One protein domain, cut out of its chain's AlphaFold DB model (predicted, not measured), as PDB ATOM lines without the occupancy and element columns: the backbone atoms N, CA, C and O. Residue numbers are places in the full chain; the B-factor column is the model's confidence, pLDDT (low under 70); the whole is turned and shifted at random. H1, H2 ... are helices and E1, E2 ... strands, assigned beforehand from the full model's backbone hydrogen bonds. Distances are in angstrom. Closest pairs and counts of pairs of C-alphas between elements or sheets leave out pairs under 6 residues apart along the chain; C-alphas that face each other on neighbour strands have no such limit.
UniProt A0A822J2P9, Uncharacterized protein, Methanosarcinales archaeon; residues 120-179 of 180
ATOM      1  N   ILE A 120     171.712 138.428 115.346       43.53
ATOM      2  CA  ILE A 120     172.748 138.522 114.304       43.53
ATOM      3  C   ILE A 120     173.748 139.591 114.768       43.53
ATOM      4  O   ILE A 120     173.567 140.789 114.547       43.53
ATOM      5  N   GLY A 121     174.792 139.173 115.487       61.91
ATOM      6  CA  GLY A 121     175.814 140.089 116.012       61.91
ATOM      7  C   GLY A 121     175.283 141.034 117.105       61.91
ATOM      8  O   GLY A 121     174.730 140.580 118.098       61.91
ATOM      9  N   LYS A 122     175.475 142.357 116.963       47.03
ATOM     10  CA  LYS A 122     175.054 143.375 117.959       47.03
ATOM     11  C   LYS A 122     173.614 143.881 117.785       47.03
ATOM     12  O   LYS A 122     173.190 144.758 118.533       47.03
ATOM     13  N   ILE A 123     172.871 143.378 116.800       44.09
ATOM     14  CA  ILE A 123     171.556 143.913 116.435       44.09
ATOM     15  C   ILE A 123     170.492 142.859 116.758       44.09
ATOM     16  O   ILE A 123     170.474 141.773 116.181       44.09
ATOM     17  N   LYS A 124     169.614 143.181 117.717       42.97
ATOM     18  CA  LYS A 124     168.430 142.380 118.058       42.97
ATOM     19  C   LYS A 124     167.322 142.722 117.060       42.97
ATOM     20  O   LYS A 124     166.720 143.787 117.177       42.97
ATOM     21  N   VAL A 125     167.061 141.844 116.090       51.69
ATOM     22  CA  VAL A 125     166.006 142.060 115.087       51.69
ATOM     23  C   VAL A 125     164.781 141.203 115.436       51.69
ATOM     24  O   VAL A 125     164.927 139.985 115.571       51.69
ATOM     25  N   PRO A 126     163.583 141.798 115.605       54.81
ATOM     26  CA  PRO A 126     162.347 141.037 115.724       54.81
ATOM     27  C   PRO A 126     162.053 140.348 114.386       54.81
ATOM     28  O   PRO A 126     162.060 140.976 113.329       54.81
ATOM     29  N   ILE A 127     161.815 139.042 114.420       57.03
ATOM     30  CA  ILE A 127     161.507 138.231 113.234       57.03
ATOM     31  C   ILE A 127     160.048 138.445 112.814       57.03
ATOM     32  O   ILE A 127     159.188 137.578 112.952       57.03
ATOM     33  N   GLU A 128     159.749 139.620 112.262       64.69
ATOM     34  CA  GLU A 128     158.509 139.848 111.522       64.69
ATOM     35  C   GLU A 128     158.608 139.159 110.151       64.69
ATOM     36  O   GLU A 128     158.799 139.798 109.115       64.69
ATOM     37  N   PHE A 129     158.495 137.825 110.128       65.56
ATOM     38  CA  PHE A 129     158.572 137.014 108.901       65.56
ATOM     39  C   PHE A 129     157.628 137.508 107.794       65.56
ATOM     40  O   PHE A 129     157.953 137.405 106.614       65.56
ATOM     41  N   SER A 130     156.487 138.098 108.162       67.81
ATOM     42  CA  SER A 130     155.547 138.711 107.221       67.81
ATOM     43  C   SER A 130     156.103 139.963 106.534       67.81
ATOM     44  O   SER A 130     155.878 140.135 105.340       67.81
ATOM     45  N   GLY A 131     156.845 140.813 107.252       77.06
ATOM     46  CA  GLY A 131     157.450 142.027 106.693       77.06
ATOM     47  C   GLY A 131     158.618 141.709 105.757       77.06
ATOM     48  O   GLY A 131     158.717 142.266 104.661       77.06
ATOM     49  N   LEU A 132     159.453 140.736 106.137       81.69
ATOM     50  CA  LEU A 132     160.538 140.245 105.286       81.69
ATOM     51  C   LEU A 132     159.995 139.581 104.010       81.69
ATOM     52  O   LEU A 132     160.449 139.897 102.913       81.69
ATOM     53  N   ALA A 133     158.989 138.707 104.140       80.50
ATOM     54  CA  ALA A 133     158.358 138.050 102.998       80.50
ATOM     55  C   ALA A 133     157.720 139.064 102.038       80.50
ATOM     56  O   ALA A 133     157.927 138.971 100.831       80.50
ATOM     57  N   ALA A 134     157.014 140.074 102.560       83.44
ATOM     58  CA  ALA A 134     156.441 141.138 101.742       83.44
ATOM     59  C   ALA A 134     157.517 141.922 100.975       83.44
ATOM     60  O   ALA A 134     157.339 142.207  99.795       83.44
ATOM     61  N   THR A 135     158.658 142.206 101.610       88.50
ATOM     62  CA  THR A 135     159.775 142.917 100.971       88.50
ATOM     63  C   THR A 135     160.404 142.090  99.846       88.50
ATOM     64  O   THR A 135     160.651 142.616  98.762       88.50
ATOM     65  N   ILE A 136     160.606 140.785 100.061       88.56
ATOM     66  CA  ILE A 136     161.121 139.862  99.035       88.56
ATOM     67  C   ILE A 136     160.157 139.783  97.849       88.56
ATOM     68  O   ILE A 136     160.587 139.881  96.700       88.56
ATOM     69  N   VAL A 137     158.856 139.647  98.123       89.06
ATOM     70  CA  VAL A 137     157.822 139.632  97.082       89.06
ATOM     71  C   VAL A 137     157.843 140.940  96.305       89.06
ATOM     72  O   VAL A 137     157.922 140.901  95.085       89.06
ATOM     73  N   MET A 138     157.856 142.087  96.985       91.38
ATOM     74  CA  MET A 138     157.854 143.403  96.345       91.38
ATOM     75  C   MET A 138     159.097 143.619  95.469       91.38
ATOM     76  O   MET A 138     158.985 144.144  94.361       91.38
ATOM     77  N   PHE A 139     160.265 143.160  95.923       93.12
ATOM     78  CA  PHE A 139     161.502 143.219  95.147       93.12
ATOM     79  C   PHE A 139     161.444 142.313  93.911       93.12
ATOM     80  O   PHE A 139     161.794 142.745  92.815       93.12
ATOM     81  N   ALA A 140     160.936 141.085  94.056       89.62
ATOM     82  CA  ALA A 140     160.726 140.172  92.936       89.62
ATOM     83  C   ALA A 140     159.726 140.753  91.923       89.62
ATOM     84  O   ALA A 140     160.009 140.782  90.729       89.62
ATOM     85  N   THR A 141     158.597 141.296  92.387       89.81
ATOM     86  CA  THR A 141     157.621 141.992  91.538       89.81
ATOM     87  C   THR A 141     158.269 143.147  90.778       89.81
ATOM     88  O   THR A 141     158.095 143.255  89.567       89.81
ATOM     89  N   GLY A 142     159.049 143.987  91.466       91.19
ATOM     90  CA  GLY A 142     159.774 145.098  90.852       91.19
ATOM     91  C   GLY A 142     160.782 144.632  89.800       91.19
ATOM     92  O   GLY A 142     160.870 145.229  88.729       91.19
ATOM     93  N   TYR A 143     161.483 143.525  90.052       92.06
ATOM     94  CA  TYR A 143     162.411 142.923  89.095       92.06
ATOM     95  C   TYR A 143     161.705 142.366  87.849       92.06
ATOM     96  O   TYR A 143     162.173 142.555  86.724       92.06
ATOM     97  N   LEU A 144     160.553 141.715  88.020       88.62
ATOM     98  CA  LEU A 144     159.727 141.240  86.905       88.62
ATOM     99  C   LEU A 144     159.213 142.396  86.033       88.62
ATOM    100  O   LEU A 144     159.178 142.265  84.811       88.62
ATOM    101  N   ILE A 145     158.862 143.529  86.647       89.44
ATOM    102  CA  ILE A 145     158.485 144.755  85.930       89.44
ATOM    103  C   ILE A 145     159.689 145.331  85.176       89.44
ATOM    104  O   ILE A 145     159.575 145.669  84.002       89.44
ATOM    105  N   TYR A 146     160.849 145.420  85.833       92.56
ATOM    106  CA  TYR A 146     162.071 145.971  85.245       92.56
ATOM    107  C   TYR A 146     162.583 145.158  84.046       92.56
ATOM    108  O   TYR A 146     163.061 145.725  83.070       92.56
ATOM    109  N   SER A 147     162.453 143.833  84.100       91.00
ATOM    110  CA  SER A 147     162.868 142.916  83.031       91.00
ATOM    111  C   SER A 147     161.825 142.746  81.916       91.00
ATOM    112  O   SER A 147     161.964 141.842  81.097       91.00
ATOM    113  N   ASP A 148     160.779 143.578  81.893       88.19
ATOM    114  CA  ASP A 148     159.691 143.583  80.903       88.19
ATOM    115  C   ASP A 148     158.871 142.273  80.836       88.19
ATOM    116  O   ASP A 148     158.137 141.997  79.886       88.19
ATOM    117  N   HIS A 149     158.920 141.460  81.897       86.19
ATOM    118  CA  HIS A 149     158.173 140.202  82.022       86.19
ATOM    119  C   HIS A 149     156.725 140.427  82.499       86.19
ATOM    120  O   HIS A 149     156.183 139.683  83.325       86.19
ATOM    121  N   TRP A 150     156.041 141.424  81.933       82.06
ATOM    122  CA  TRP A 150     154.645 141.756  82.249       82.06
ATOM    123  C   TRP A 150     153.666 140.609  81.999       82.06
ATOM    124  O   TRP A 150     152.612 140.537  82.635       82.06
ATOM    125  N   ASN A 151     154.025 139.689  81.102       84.69
ATOM    126  CA  ASN A 151     153.231 138.502  80.803       84.69
ATOM    127  C   ASN A 151     153.043 137.605  82.042       84.69
ATOM    128  O   ASN A 151     151.971 137.044  82.250       84.69
ATOM    129  N   ILE A 152     154.052 137.526  82.918       82.06
ATOM    130  CA  ILE A 152     153.982 136.713  84.137       82.06
ATOM    131  C   ILE A 152     153.036 137.360  85.151       82.06
ATOM    132  O   ILE A 152     152.165 136.680  85.685       82.06
ATOM    133  N   ILE A 153     153.141 138.675  85.360       82.25
ATOM    134  CA  ILE A 153     152.306 139.422  86.319       82.25
ATOM    135  C   ILE A 153     150.833 139.431  85.890       82.25
ATOM    136  O   ILE A 153     149.940 139.338  86.730       82.25
ATOM    137  N   ARG A 154     150.572 139.523  84.580       83.94
ATOM    138  CA  ARG A 154     149.215 139.505  84.013       83.94
ATOM    139  C   ARG A 154     148.603 138.099  83.977       83.94
ATOM    140  O   ARG A 154     147.401 137.967  83.756       83.94
ATOM    141  N   SER A 155     149.404 137.053  84.179       89.38
ATOM    142  CA  SER A 155     148.908 135.679  84.200       89.38
ATOM    143  C   SER A 155     148.091 135.394  85.464       89.38
ATOM    144  O   SER A 155     148.400 135.881  86.552       89.38
ATOM    145  N   SER A 156     147.093 134.515  85.350       88.50
ATOM    146  CA  SER A 156     146.303 134.057  86.501       88.50
ATOM    147  C   SER A 156     147.137 133.319  87.557       88.50
ATOM    148  O   SER A 156     146.717 133.211  88.705       88.50
ATOM    149  N   TYR A 157     148.327 132.825  87.201       87.19
ATOM    150  CA  TYR A 157     149.197 132.055  88.097       87.19
ATOM    151  C   TYR A 157     149.931 132.921  89.125       87.19
ATOM    152  O   TYR A 157     150.272 132.441  90.208       87.19
ATOM    153  N   TYR A 158     150.159 134.196  88.817       87.75
ATOM    154  CA  TYR A 158     150.900 135.115  89.674       87.75
ATOM    155  C   TYR A 158     150.199 135.424  91.013       87.75
ATOM    156  O   TYR A 158     150.798 135.163  92.062       87.75
ATOM    157  N   PRO A 159     148.927 135.881  91.042       89.38
ATOM    158  CA  PRO A 159     148.222 136.117  92.303       89.38
ATOM    159  C   PRO A 159     147.988 134.826  93.102       89.38
ATOM    160  O   PRO A 159     148.039 134.857  94.328       89.38
ATOM    161  N   ILE A 160     147.801 133.685  92.426       90.12
ATOM    162  CA  ILE A 160     147.671 132.372  93.081       90.12
ATOM    163  C   ILE A 160     148.969 132.015  93.813       90.12
ATOM    164  O   ILE A 160     148.933 131.623  94.978       90.12
ATOM    165  N   SER A 161     150.121 132.206  93.165       87.50
ATOM    166  CA  SER A 161     151.434 131.903  93.749       87.50
ATOM    167  C   SER A 161     151.737 132.781  94.965       87.50
ATOM    168  O   SER A 161     152.190 132.280  95.994       87.50
ATOM    169  N   ILE A 162     151.427 134.079  94.887       89.44
ATOM    170  CA  ILE A 162     151.556 135.011  96.018       89.44
ATOM    171  C   ILE A 162     150.609 134.624  97.158       89.44
ATOM    172  O   ILE A 162     151.016 134.625  98.319       89.44
ATOM    173  N   GLY A 163     149.366 134.256  96.841       89.19
ATOM    174  CA  GLY A 163     148.388 133.801  97.827       89.19
ATOM    175  C   GLY A 163     148.847 132.549  98.578       89.19
ATOM    176  O   GLY A 163     148.770 132.513  99.805       89.19
ATOM    177  N   ILE A 164     149.396 131.559  97.867       91.38
ATOM    178  CA  ILE A 164     149.979 130.352  98.475       91.38
ATOM    179  C   ILE A 164     151.170 130.717  99.370       91.38
ATOM    180  O   ILE A 164     151.263 130.221 100.492       91.38
ATOM    181  N   LEU A 165     152.053 131.608  98.909       88.69
ATOM    182  CA  LEU A 165     153.218 132.054  99.675       88.69
ATOM    183  C   LEU A 165     152.807 132.736 100.988       88.69
ATOM    184  O   LEU A 165     153.293 132.361 102.055       88.69
ATOM    185  N   PHE A 166     151.883 133.700 100.937       87.69
ATOM    186  CA  PHE A 166     151.379 134.359 102.144       87.69
ATOM    187  C   PHE A 166     150.610 133.393 103.048       87.69
ATOM    188  O   PHE A 166     150.780 133.445 104.265       87.69
ATOM    189  N   GLY A 167     149.829 132.471 102.477       88.38
ATOM    190  CA  GLY A 167     149.173 131.402 103.227       88.38
ATOM    191  C   GLY A 167     150.176 130.548 104.004       88.38
ATOM    192  O   GLY A 167     150.003 130.336 105.203       88.38
ATOM    193  N   ALA A 168     151.275 130.137 103.368       86.81
ATOM    194  CA  ALA A 168     152.347 129.384 104.014       86.81
ATOM    195  C   ALA A 168     153.037 130.182 105.135       86.81
ATOM    196  O   ALA A 168     153.313 129.626 106.198       86.81
ATOM    197  N   VAL A 169     153.265 131.487 104.947       84.44
ATOM    198  CA  VAL A 169     153.827 132.370 105.987       84.44
ATOM    199  C   VAL A 169     152.890 132.477 107.193       84.44
ATOM    200  O   VAL A 169     153.344 132.387 108.334       84.44
ATOM    201  N   VAL A 170     151.582 132.631 106.965       82.50
ATOM    202  CA  VAL A 170     150.578 132.706 108.038       82.50
ATOM    203  C   VAL A 170     150.470 131.378 108.783       82.50
ATOM    204  O   VAL A 170     150.469 131.378 110.012       82.50
ATOM    205  N   ILE A 171     150.445 130.250 108.068       85.25
ATOM    206  CA  ILE A 171     150.428 128.909 108.669       85.25
ATOM    207  C   ILE A 171     151.707 128.664 109.473       85.25
ATOM    208  O   ILE A 171     151.637 128.199 110.606       85.25
ATOM    209  N   GLY A 172     152.875 129.019 108.933       81.94
ATOM    210  CA  GLY A 172     154.150 128.912 109.640       81.94
ATOM    211  C   GLY A 172     154.163 129.739 110.926       81.94
ATOM    212  O   GLY A 172     154.549 129.232 111.978       81.94
ATOM    213  N   LYS A 173     153.653 130.977 110.869       74.44
ATOM    214  CA  LYS A 173     153.479 131.834 112.048       74.44
ATOM    215  C   LYS A 173     152.514 131.207 113.058       74.44
ATOM    216  O   LYS A 173     152.827 131.171 114.240       74.44
ATOM    217  N   PHE A 174     151.381 130.675 112.603       78.94
ATOM    218  CA  PHE A 174     150.396 130.016 113.459       78.94
ATOM    219  C   PHE A 174     150.981 128.788 114.166       78.94
ATOM    220  O   PHE A 174     150.842 128.660 115.375       78.94
ATOM    221  N   ILE A 175     151.700 127.926 113.442       79.06
ATOM    222  CA  ILE A 175     152.355 126.740 114.011       79.06
ATOM    223  C   ILE A 175     153.450 127.135 115.002       79.06
ATOM    224  O   ILE A 175     153.584 126.484 116.029       79.06
ATOM    225  N   MET A 176     154.240 128.172 114.715       69.75
ATOM    226  CA  MET A 176     155.303 128.626 115.615       69.75
ATOM    227  C   MET A 176     154.738 129.219 116.910       69.75
ATOM    228  O   MET A 176     155.259 128.924 117.979       69.75
ATOM    229  N   THR A 177     153.648 129.986 116.825       70.25
ATOM    230  CA  THR A 177     152.949 130.530 117.999       70.25
ATOM    231  C   THR A 177     152.217 129.447 118.795       70.25
ATOM    232  O   THR A 177     152.139 129.535 120.011       70.25
ATOM    233  N   ASN A 178     151.680 128.424 118.126       72.06
ATOM    234  CA  ASN A 178     150.865 127.370 118.742       72.06
ATOM    235  C   ASN A 178     151.659 126.084 119.061       72.06
ATOM    236  O   ASN A 178     151.059 125.040 119.303       72.06
ATOM    237  N   ARG A 179     152.998 126.129 118.980       59.81
ATOM    238  CA  ARG A 179     153.915 125.044 119.387       59.81
ATOM    239  C   ARG A 179     154.485 125.226 120.799       59.81
ATOM    240  O   ARG A 179     155.371 124.457 121.176       59.81
TER     241      ARG A 179
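Overview. This is residues 120 to 179 of the 180 residues of an uncharacterized protein of Methanosarcinales archaeon (UniProt A0A822J2P9). Two long helices, H1 and H3, run side by side in opposite ways as the two arms of a narrow U, with short H2 across the wider, joined end and the arms nearest each other towards the start of H1. Beyond that start, residues 120 to 127, with strand E1, stick out as a free tail. The printed part has 60 residues, with one named strand and three named helices in the order E1, H1, H2, H3, and is mostly helix. It is loose, with a radius of gyration of the C-alphas of 14.8 A, and flat, spanning 40 by 29 by 10 A.

Along the chain. Begin at E1, residues 123 to 126, which pairs with no named strand. Find C-alpha 129 at (158.572, 137.014, 108.901); from there H1, residues 129 to 146, runs 25.5 A. Next comes H2, residues 150 to 154. H3, residues 157 to 177, runs 30.2 A and ends at C-alpha 177, (152.949, 130.530, 117.999).

Arrangement. H1 touches H3 with its residues 129 to 137 alone, the closest C-alphas being those of Ser 130 and Val 169, 6.7 A apart. Their lines stand at a shallow tilt of 16 degrees, opposite ways. H1 touches H2 with residues 141 to 144 alone; the closest C-alphas are those of Leu 144 and Trp 150, 6.9 A apart. H2 and H3 are close but not clearly touching, with the C-alphas of Ile 152 and Tyr 158 closest at 6.5 A. E1 is apart from H1, H2 and H3. In H1, H2 and H3 every O i to N i+4 pair is within hydrogen-bond range.

Size, cuts and confidence. The two C-alphas farthest apart, those of Lys 122 and Ser 156, are 43.6 A apart. The printed part has no cut, and its three links are tight. Residues 174 to 179, of which 174 to 177 belong to H3, also stand free. Look for pLDDT under 70 at residues 120 to 130, 176 and 179; the mean of the printed part is 79.5.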